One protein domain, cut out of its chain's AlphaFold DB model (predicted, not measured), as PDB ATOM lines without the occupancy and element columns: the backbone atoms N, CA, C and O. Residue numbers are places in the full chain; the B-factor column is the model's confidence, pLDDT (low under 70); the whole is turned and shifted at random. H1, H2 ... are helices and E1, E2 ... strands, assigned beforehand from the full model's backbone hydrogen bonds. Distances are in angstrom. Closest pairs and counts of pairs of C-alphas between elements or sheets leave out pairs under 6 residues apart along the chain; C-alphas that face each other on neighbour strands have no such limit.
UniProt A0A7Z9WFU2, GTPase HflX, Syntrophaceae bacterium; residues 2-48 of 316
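Overview. This is residues 2 to 48 of the 316 residues of the protein "GTPase HflX" of Syntrophaceae bacterium (UniProt A0A7Z9WFU2). Two short parallel strands, E1 and E2, lie side by side as a small sheet, and helix H2 packs on it, mainly on E2. Helix H1 stands at the far end of H2, where its residues 9 to 13 meet H2 at a steep angle. The printed part has 47 residues with two named helices and two named strands, in the order H1, E1, H2, E2, and its class is mixed, helices and strands. It is compact and rounded, with a radius of gyration of the C-alphas of 9.9 A and spans of 27 by 19 by 18 A.

Along the chain. Strand E1 is residues 23 to 26, 10.0 A from first to last C-alpha, and strand E2 is residues 45 to 48, 10.3 A, ending at C-alpha 48 at (0.831, -20.685, 13.446). Helix H2, residues 32 to 42, is 15.6 A long and begins at C-alpha 32 at (0.378, -27.066, 5.066). Helix H1, residues 6 to 18, is 18.5 A long and begins at C-alpha 6 at (17.968, -24.327, 6.711).

Arrangement. E1 and E2 are parallel neighbours, with 22 degrees between their directions. N 24 and O 45 are 2.8 A apart, and N 47 and O 24 are 2.9 A apart, both within hydrogen-bond range. E1, H2 and E2 form a strand-helix-strand unit, two parallel neighbour strands with a helix between them along the chain, and its crossover is right-handed. The closest C-alphas of H2 and E2 are those of Thr 39 and Val 46, 6.2 A apart. H1 touches H2 with residues 9 to 13 alone; the closest C-alphas are those of Thr 13 and Thr 42, 5.5 A apart. Their lines stand at a steep tilt of 55 degrees, and they run the same way. H1 and E2 are apart. Every O i to N i+4 pair is within hydrogen-bond range in H1, and 6 of 7 are in H2.

Size, cuts and confidence. The two C-alphas farthest apart are those of Gln 18 and Asn 31, 27.3 A. The printed part has no cut, and the links H1 to E1, E1 to H2 and H2 to E2 are tight. The mean pLDDT of the printed part is 84.4, and residues 2 to 4 are under 70.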
ATOM      1  N   TYR A   2      10.248 -22.731   1.781       51.31
ATOM      2  CA  TYR A   2      10.647 -22.462   3.167       51.31
ATOM      3  C   TYR A   2      10.242 -21.046   3.593       51.31
ATOM      4  O   TYR A   2      10.248 -20.151   2.754       51.31
ATOM      5  N   LEU A   3       9.863 -20.873   4.864       62.00
ATOM      6  CA  LEU A   3       9.691 -19.560   5.511       62.00
ATOM      7  C   LEU A   3      11.036 -19.011   6.035       62.00
ATOM      8  O   LEU A   3      11.214 -17.809   6.166       62.00
ATOM      9  N   MET A   4      11.978 -19.910   6.336       69.69
ATOM     10  CA  MET A   4      13.293 -19.637   6.921       69.69
ATOM     11  C   MET A   4      14.349 -20.517   6.241       69.69
ATOM     12  O   MET A   4      14.046 -21.640   5.834       69.69
ATOM     13  N   GLY A   5      15.588 -20.038   6.118       77.38
ATOM     14  CA  GLY A   5      16.695 -20.846   5.591       77.38
ATOM     15  C   GLY A   5      17.040 -22.032   6.502       77.38
ATOM     16  O   GLY A   5      16.819 -21.968   7.709       77.38
ATOM     17  N   LYS A   6      17.621 -23.108   5.945       78.38
ATOM     18  CA  LYS A   6      17.968 -24.327   6.711       78.38
ATOM     19  C   LYS A   6      18.814 -24.045   7.961       78.38
ATOM     20  O   LYS A   6      18.535 -24.643   8.992       78.38
ATOM     21  N   GLY A   7      19.790 -23.134   7.875       81.81
ATOM     22  CA  GLY A   7      20.612 -22.725   9.023       81.81
ATOM     23  C   GLY A   7      19.758 -22.192  10.173       81.81
ATOM     24  O   GLY A   7      19.775 -22.758  11.255       81.81
ATOM     25  N   MET A   8      18.878 -21.229   9.889       84.06
ATOM     26  CA  MET A   8      17.967 -20.653  10.884       84.06
ATOM     27  C   MET A   8      17.028 -21.693  11.523       84.06
ATOM     28  O   MET A   8      16.741 -21.593  12.712       84.06
ATOM     29  N   ILE A   9      16.564 -22.706  10.777       84.12
ATOM     30  CA  ILE A   9      15.769 -23.806  11.360       84.12
ATOM     31  C   ILE A   9      16.652 -24.703  12.251       84.12
ATOM     32  O   ILE A   9      16.209 -25.128  13.318       84.12
ATOM     33  N   SER A  10      17.904 -24.956  11.860       84.44
ATOM     34  CA  SER A  10      18.884 -25.694  12.671       84.44
ATOM     35  C   SER A  10      19.187 -24.975  13.988       84.44
ATOM     36  O   SER A  10      19.072 -25.582  15.051       84.44
ATOM     37  N   ASP A  11      19.474 -23.673  13.940       86.25
ATOM     38  CA  ASP A  11      19.731 -22.841  15.121       86.25
ATOM     39  C   ASP A  11      18.518 -22.818  16.059       86.25
ATOM     40  O   ASP A  11      18.645 -22.940  17.279       86.25
ATOM     41  N   LEU A  12      17.316 -22.717  15.482       86.81
ATOM     42  CA  LEU A  12      16.052 -22.732  16.209       86.81
ATOM     43  C   LEU A  12      15.787 -24.103  16.855       86.81
ATOM     44  O   LEU A  12      15.314 -24.144  17.990       86.81
ATOM     45  N   THR A  13      16.159 -25.210  16.204       85.56
ATOM     46  CA  THR A  13      16.094 -26.567  16.786       85.56
ATOM     47  C   THR A  13      17.049 -26.694  17.973       85.56
ATOM     48  O   THR A  13      16.609 -27.026  19.074       85.56
ATOM     49  N   THR A  14      18.326 -26.338  17.794       87.44
ATOM     50  CA  THR A  14      19.348 -26.363  18.856       87.44
ATOM     51  C   THR A  14      18.923 -25.530  20.064       87.44
ATOM     52  O   THR A  14      18.964 -26.006  21.200       87.44
ATOM     53  N   ARG A  15      18.437 -24.306  19.830       90.00
ATOM     54  CA  ARG A  15      17.956 -23.413  20.890       90.00
ATOM     55  C   ARG A  15      16.701 -23.950  21.583       90.00
ATOM     56  O   ARG A  15      16.560 -23.777  22.790       90.00
ATOM     57  N   SER A  16      15.811 -24.625  20.855       89.00
ATOM     58  CA  SER A  16      14.612 -25.247  21.439       89.00
ATOM     59  C   SER A  16      14.963 -26.429  22.341       89.00
ATOM     60  O   SER A  16      14.376 -26.554  23.413       89.00
ATOM     61  N   LEU A  17      15.953 -27.245  21.956       87.19
ATOM     62  CA  LEU A  17      16.483 -28.330  22.788       87.19
ATOM     63  C   LEU A  17      17.140 -27.787  24.067       87.19
ATOM     64  O   LEU A  17      16.817 -28.251  25.157       87.19
ATOM     65  N   GLN A  18      17.984 -26.755  23.952       90.44
ATOM     66  CA  GLN A  18      18.615 -26.086  25.103       90.44
ATOM     67  C   GLN A  18      17.595 -25.496  26.091       90.44
ATOM     68  O   GLN A  18      17.830 -25.503  27.296       90.44
ATOM     69  N   LEU A  19      16.465 -24.990  25.588       91.56
ATOM     70  CA  LEU A  19      15.389 -24.403  26.393       91.56
ATOM     71  C   LEU A  19      14.305 -25.416  26.811       91.56
ATOM     72  O   LEU A  19      13.308 -25.009  27.405       91.56
ATOM     73  N   GLY A  20      14.434 -26.705  26.468       89.12
ATOM     74  CA  GLY A  20      13.417 -27.729  26.760       89.12
ATOM     75  C   GLY A  20      12.038 -27.445  26.141       89.12
ATOM     76  O   GLY A  20      11.007 -27.814  26.704       89.12
ATOM     77  N   THR A  21      11.993 -26.735  25.012       89.38
ATOM     78  CA  THR A  21      10.748 -26.237  24.405       89.38
ATOM     79  C   THR A  21      10.037 -27.331  23.605       89.38
ATOM     80  O   THR A  21      10.645 -27.973  22.756       89.38
ATOM     81  N   ASN A  22       8.729 -27.511  23.825       88.44
ATOM     82  CA  ASN A  22       7.911 -28.547  23.168       88.44
ATOM     83  C   ASN A  22       6.978 -28.025  22.049       88.44
ATOM     84  O   ASN A  22       6.301 -28.813  21.383       88.44
ATOM     85  N   LEU A  23       6.925 -26.703  21.850       90.19
ATOM     86  CA  LEU A  23       5.989 -26.017  20.961       90.19
ATOM     87  C   LEU A  23       6.671 -24.829  20.272       90.19
ATOM     88  O   LEU A  23       7.178 -23.931  20.938       90.19
ATOM     89  N   LEU A  24       6.615 -24.795  18.943       90.12
ATOM     90  CA  LEU A  24       7.048 -23.660  18.133       90.12
ATOM     91  C   LEU A  24       5.834 -22.852  17.676       90.12
ATOM     92  O   LEU A  24       4.899 -23.411  17.100       90.12
ATOM     93  N   ILE A  25       5.869 -21.540  17.910       91.19
ATOM     94  CA  ILE A  25       4.791 -20.605  17.571       91.19
ATOM     95  C   ILE A  25       5.301 -19.617  16.521       91.19
ATOM     96  O   ILE A  25       6.306 -18.943  16.740       91.19
ATOM     97  N   PHE A  26       4.595 -19.511  15.395       89.19
ATOM     98  CA  PHE A  26       4.899 -18.570  14.314       89.19
ATOM     99  C   PHE A  26       3.802 -17.497  14.214       89.19
ATOM    100  O   PHE A  26       2.624 -17.830  14.120       89.19
ATOM    101  N   ASP A  27       4.173 -16.209  14.198       85.62
ATOM    102  CA  ASP A  27       3.217 -15.088  14.050       85.62
ATOM    103  C   ASP A  27       2.632 -14.965  12.627       85.62
ATOM    104  O   ASP A  27       1.603 -14.328  12.422       85.62
ATOM    105  N   GLN A  28       3.256 -15.597  11.632       84.56
ATOM    106  CA  GLN A  28       2.724 -15.663  10.270       84.56
ATOM    107  C   GLN A  28       1.968 -16.969  10.040       84.56
ATOM    108  O   GLN A  28       2.392 -18.024  10.513       84.56
ATOM    109  N   ASP A  29       0.886 -16.902   9.264       82.19
ATOM    110  CA  ASP A  29       0.142 -18.084   8.837       82.19
ATOM    111  C   ASP A  29       1.018 -18.972   7.946       82.19
ATOM    112  O   ASP A  29       1.590 -18.528   6.945       82.19
ATOM    113  N   LEU A  30       1.127 -20.248   8.310       84.31
ATOM    114  CA  LEU A  30       1.967 -21.211   7.605       84.31
ATOM    115  C   LEU A  30       1.099 -22.019   6.647       84.31
ATOM    116  O   LEU A  30       0.026 -22.477   7.028       84.31
ATOM    117  N   ASN A  31       1.552 -22.288   5.424       83.38
ATOM    118  CA  ASN A  31       0.859 -23.238   4.551       83.38
ATOM    119  C   ASN A  31       1.099 -24.702   5.005       83.38
ATOM    120  O   ASN A  31       2.064 -24.970   5.730       83.38
ATOM    121  N   PRO A  32       0.261 -25.680   4.595       82.19
ATOM    122  CA  PRO A  32       0.378 -27.066   5.066       82.19
ATOM    123  C   PRO A  32       1.756 -27.698   4.807       82.19
ATOM    124  O   PRO A  32       2.245 -28.483   5.619       82.19
ATOM    125  N   SER A  33       2.416 -27.332   3.701       82.69
ATOM    126  CA  SER A  33       3.760 -27.817   3.369       82.69
ATOM    127  C   SER A  33       4.841 -27.226   4.277       82.69
ATOM    128  O   SER A  33       5.752 -27.955   4.656       82.69
ATOM    129  N   GLN A  34       4.739 -25.947   4.658       86.12
ATOM    130  CA  GLN A  34       5.646 -25.309   5.621       86.12
ATOM    131  C   GLN A  34       5.515 -25.949   7.006       86.12
ATOM    132  O   GLN A  34       6.531 -26.349   7.568       86.12
ATOM    133  N   VAL A  35       4.287 -26.114   7.518       85.06
ATOM    134  CA  VAL A  35       4.041 -26.779   8.814       85.06
ATOM    135  C   VAL A  35       4.667 -28.172   8.820       85.06
ATOM    136  O   VAL A  35       5.404 -28.506   9.748       85.06
ATOM    137  N   LYS A  36       4.440 -28.958   7.757       81.44
ATOM    138  CA  LYS A  36       5.055 -30.278   7.609       81.44
ATOM    139  C   LYS A  36       6.586 -30.204   7.570       81.44
ATOM    140  O   LYS A  36       7.223 -30.865   8.371       81.44
ATOM    141  N   SER A  37       7.183 -29.394   6.693       83.81
ATOM    142  CA  SER A  37       8.649 -29.328   6.554       83.81
ATOM    143  C   SER A  37       9.377 -28.823   7.802       83.81
ATOM    144  O   SER A  37      10.526 -29.198   7.997       83.81
ATOM    145  N   ILE A  38       8.742 -27.983   8.627       86.00
ATOM    146  CA  ILE A  38       9.313 -27.564   9.914       86.00
ATOM    147  C   ILE A  38       9.154 -28.702  10.932       86.00
ATOM    148  O   ILE A  38      10.141 -29.088  11.540       86.00
ATOM    149  N   THR A  39       7.962 -29.299  11.056       85.69
ATOM    150  CA  THR A  39       7.704 -30.420  11.988       85.69
ATOM    151  C   THR A  39       8.601 -31.632  11.700       85.69
ATOM    152  O   THR A  39       9.153 -32.216  12.622       85.69
ATOM    153  N   ASP A  40       8.785 -31.988  10.423       84.00
ATOM    154  CA  ASP A  40       9.640 -33.099   9.973       84.00
ATOM    155  C   ASP A  40      11.146 -32.831  10.216       84.00
ATOM    156  O   ASP A  40      11.942 -33.762  10.136       84.00
ATOM    157  N   PHE A  41      11.557 -31.577  10.462       84.00
ATOM    158  CA  PHE A  41      12.956 -31.192  10.706       84.00
ATOM    159  C   PHE A  41      13.256 -30.952  12.192       84.00
ATOM    160  O   PHE A  41      14.345 -31.277  12.651       84.00
ATOM    161  N   THR A  42      12.320 -30.355  12.936       84.25
ATOM    162  CA  THR A  42      12.511 -30.020  14.357       84.25
ATOM    163  C   THR A  42      12.001 -31.104  15.304       84.25
ATOM    164  O   THR A  42      12.320 -31.056  16.486       84.25
ATOM    165  N   GLU A  43      11.152 -32.020  14.820       83.69
ATOM    166  CA  GLU A  43      10.343 -32.980  15.598       83.69
ATOM    167  C   GLU A  43       9.384 -32.346  16.635       83.69
ATOM    168  O   GLU A  43       8.643 -33.045  17.331       83.69
ATOM    169  N   LEU A  44       9.312 -31.011  16.694       86.38
ATOM    170  CA  LEU A  44       8.469 -30.260  17.623       86.38
ATOM    171  C   LEU A  44       7.073 -30.000  17.052       86.38
ATOM    172  O   LEU A  44       6.872 -29.880  15.840       86.38
ATOM    173  N   ARG A  45       6.082 -29.821  17.937       86.62
ATOM    174  CA  ARG A  45       4.759 -29.337  17.522       86.62
ATOM    175  C   ARG A  45       4.900 -27.904  17.006       86.62
ATOM    176  O   ARG A  45       5.337 -27.025  17.741       86.62
ATOM    177  N   VAL A  46       4.472 -27.659  15.772       88.81
ATOM    178  CA  VAL A  46       4.409 -26.318  15.174       88.81
ATOM    179  C   VAL A  46       2.963 -25.829  15.174       88.81
ATOM    180  O   VAL A  46       2.069 -26.552  14.731       88.81
ATOM    181  N   ILE A  47       2.735 -24.601  15.635       89.69
ATOM    182  CA  ILE A  47       1.483 -23.862  15.436       89.69
ATOM    183  C   ILE A  47       1.769 -22.505  14.791       89.69
ATOM    184  O   ILE A  47       2.806 -21.886  15.036       89.69
ATOM    185  N   ASP A  48       0.838 -22.048  13.962       89.25
ATOM    186  CA  ASP A  48       0.831 -20.685  13.446       89.25
ATOM    187  C   ASP A  48      -0.131 -19.798  14.247       89.25
ATOM    188  O   ASP A  48      -0.806 -20.239  15.189       89.25
TER     189      ASP A  48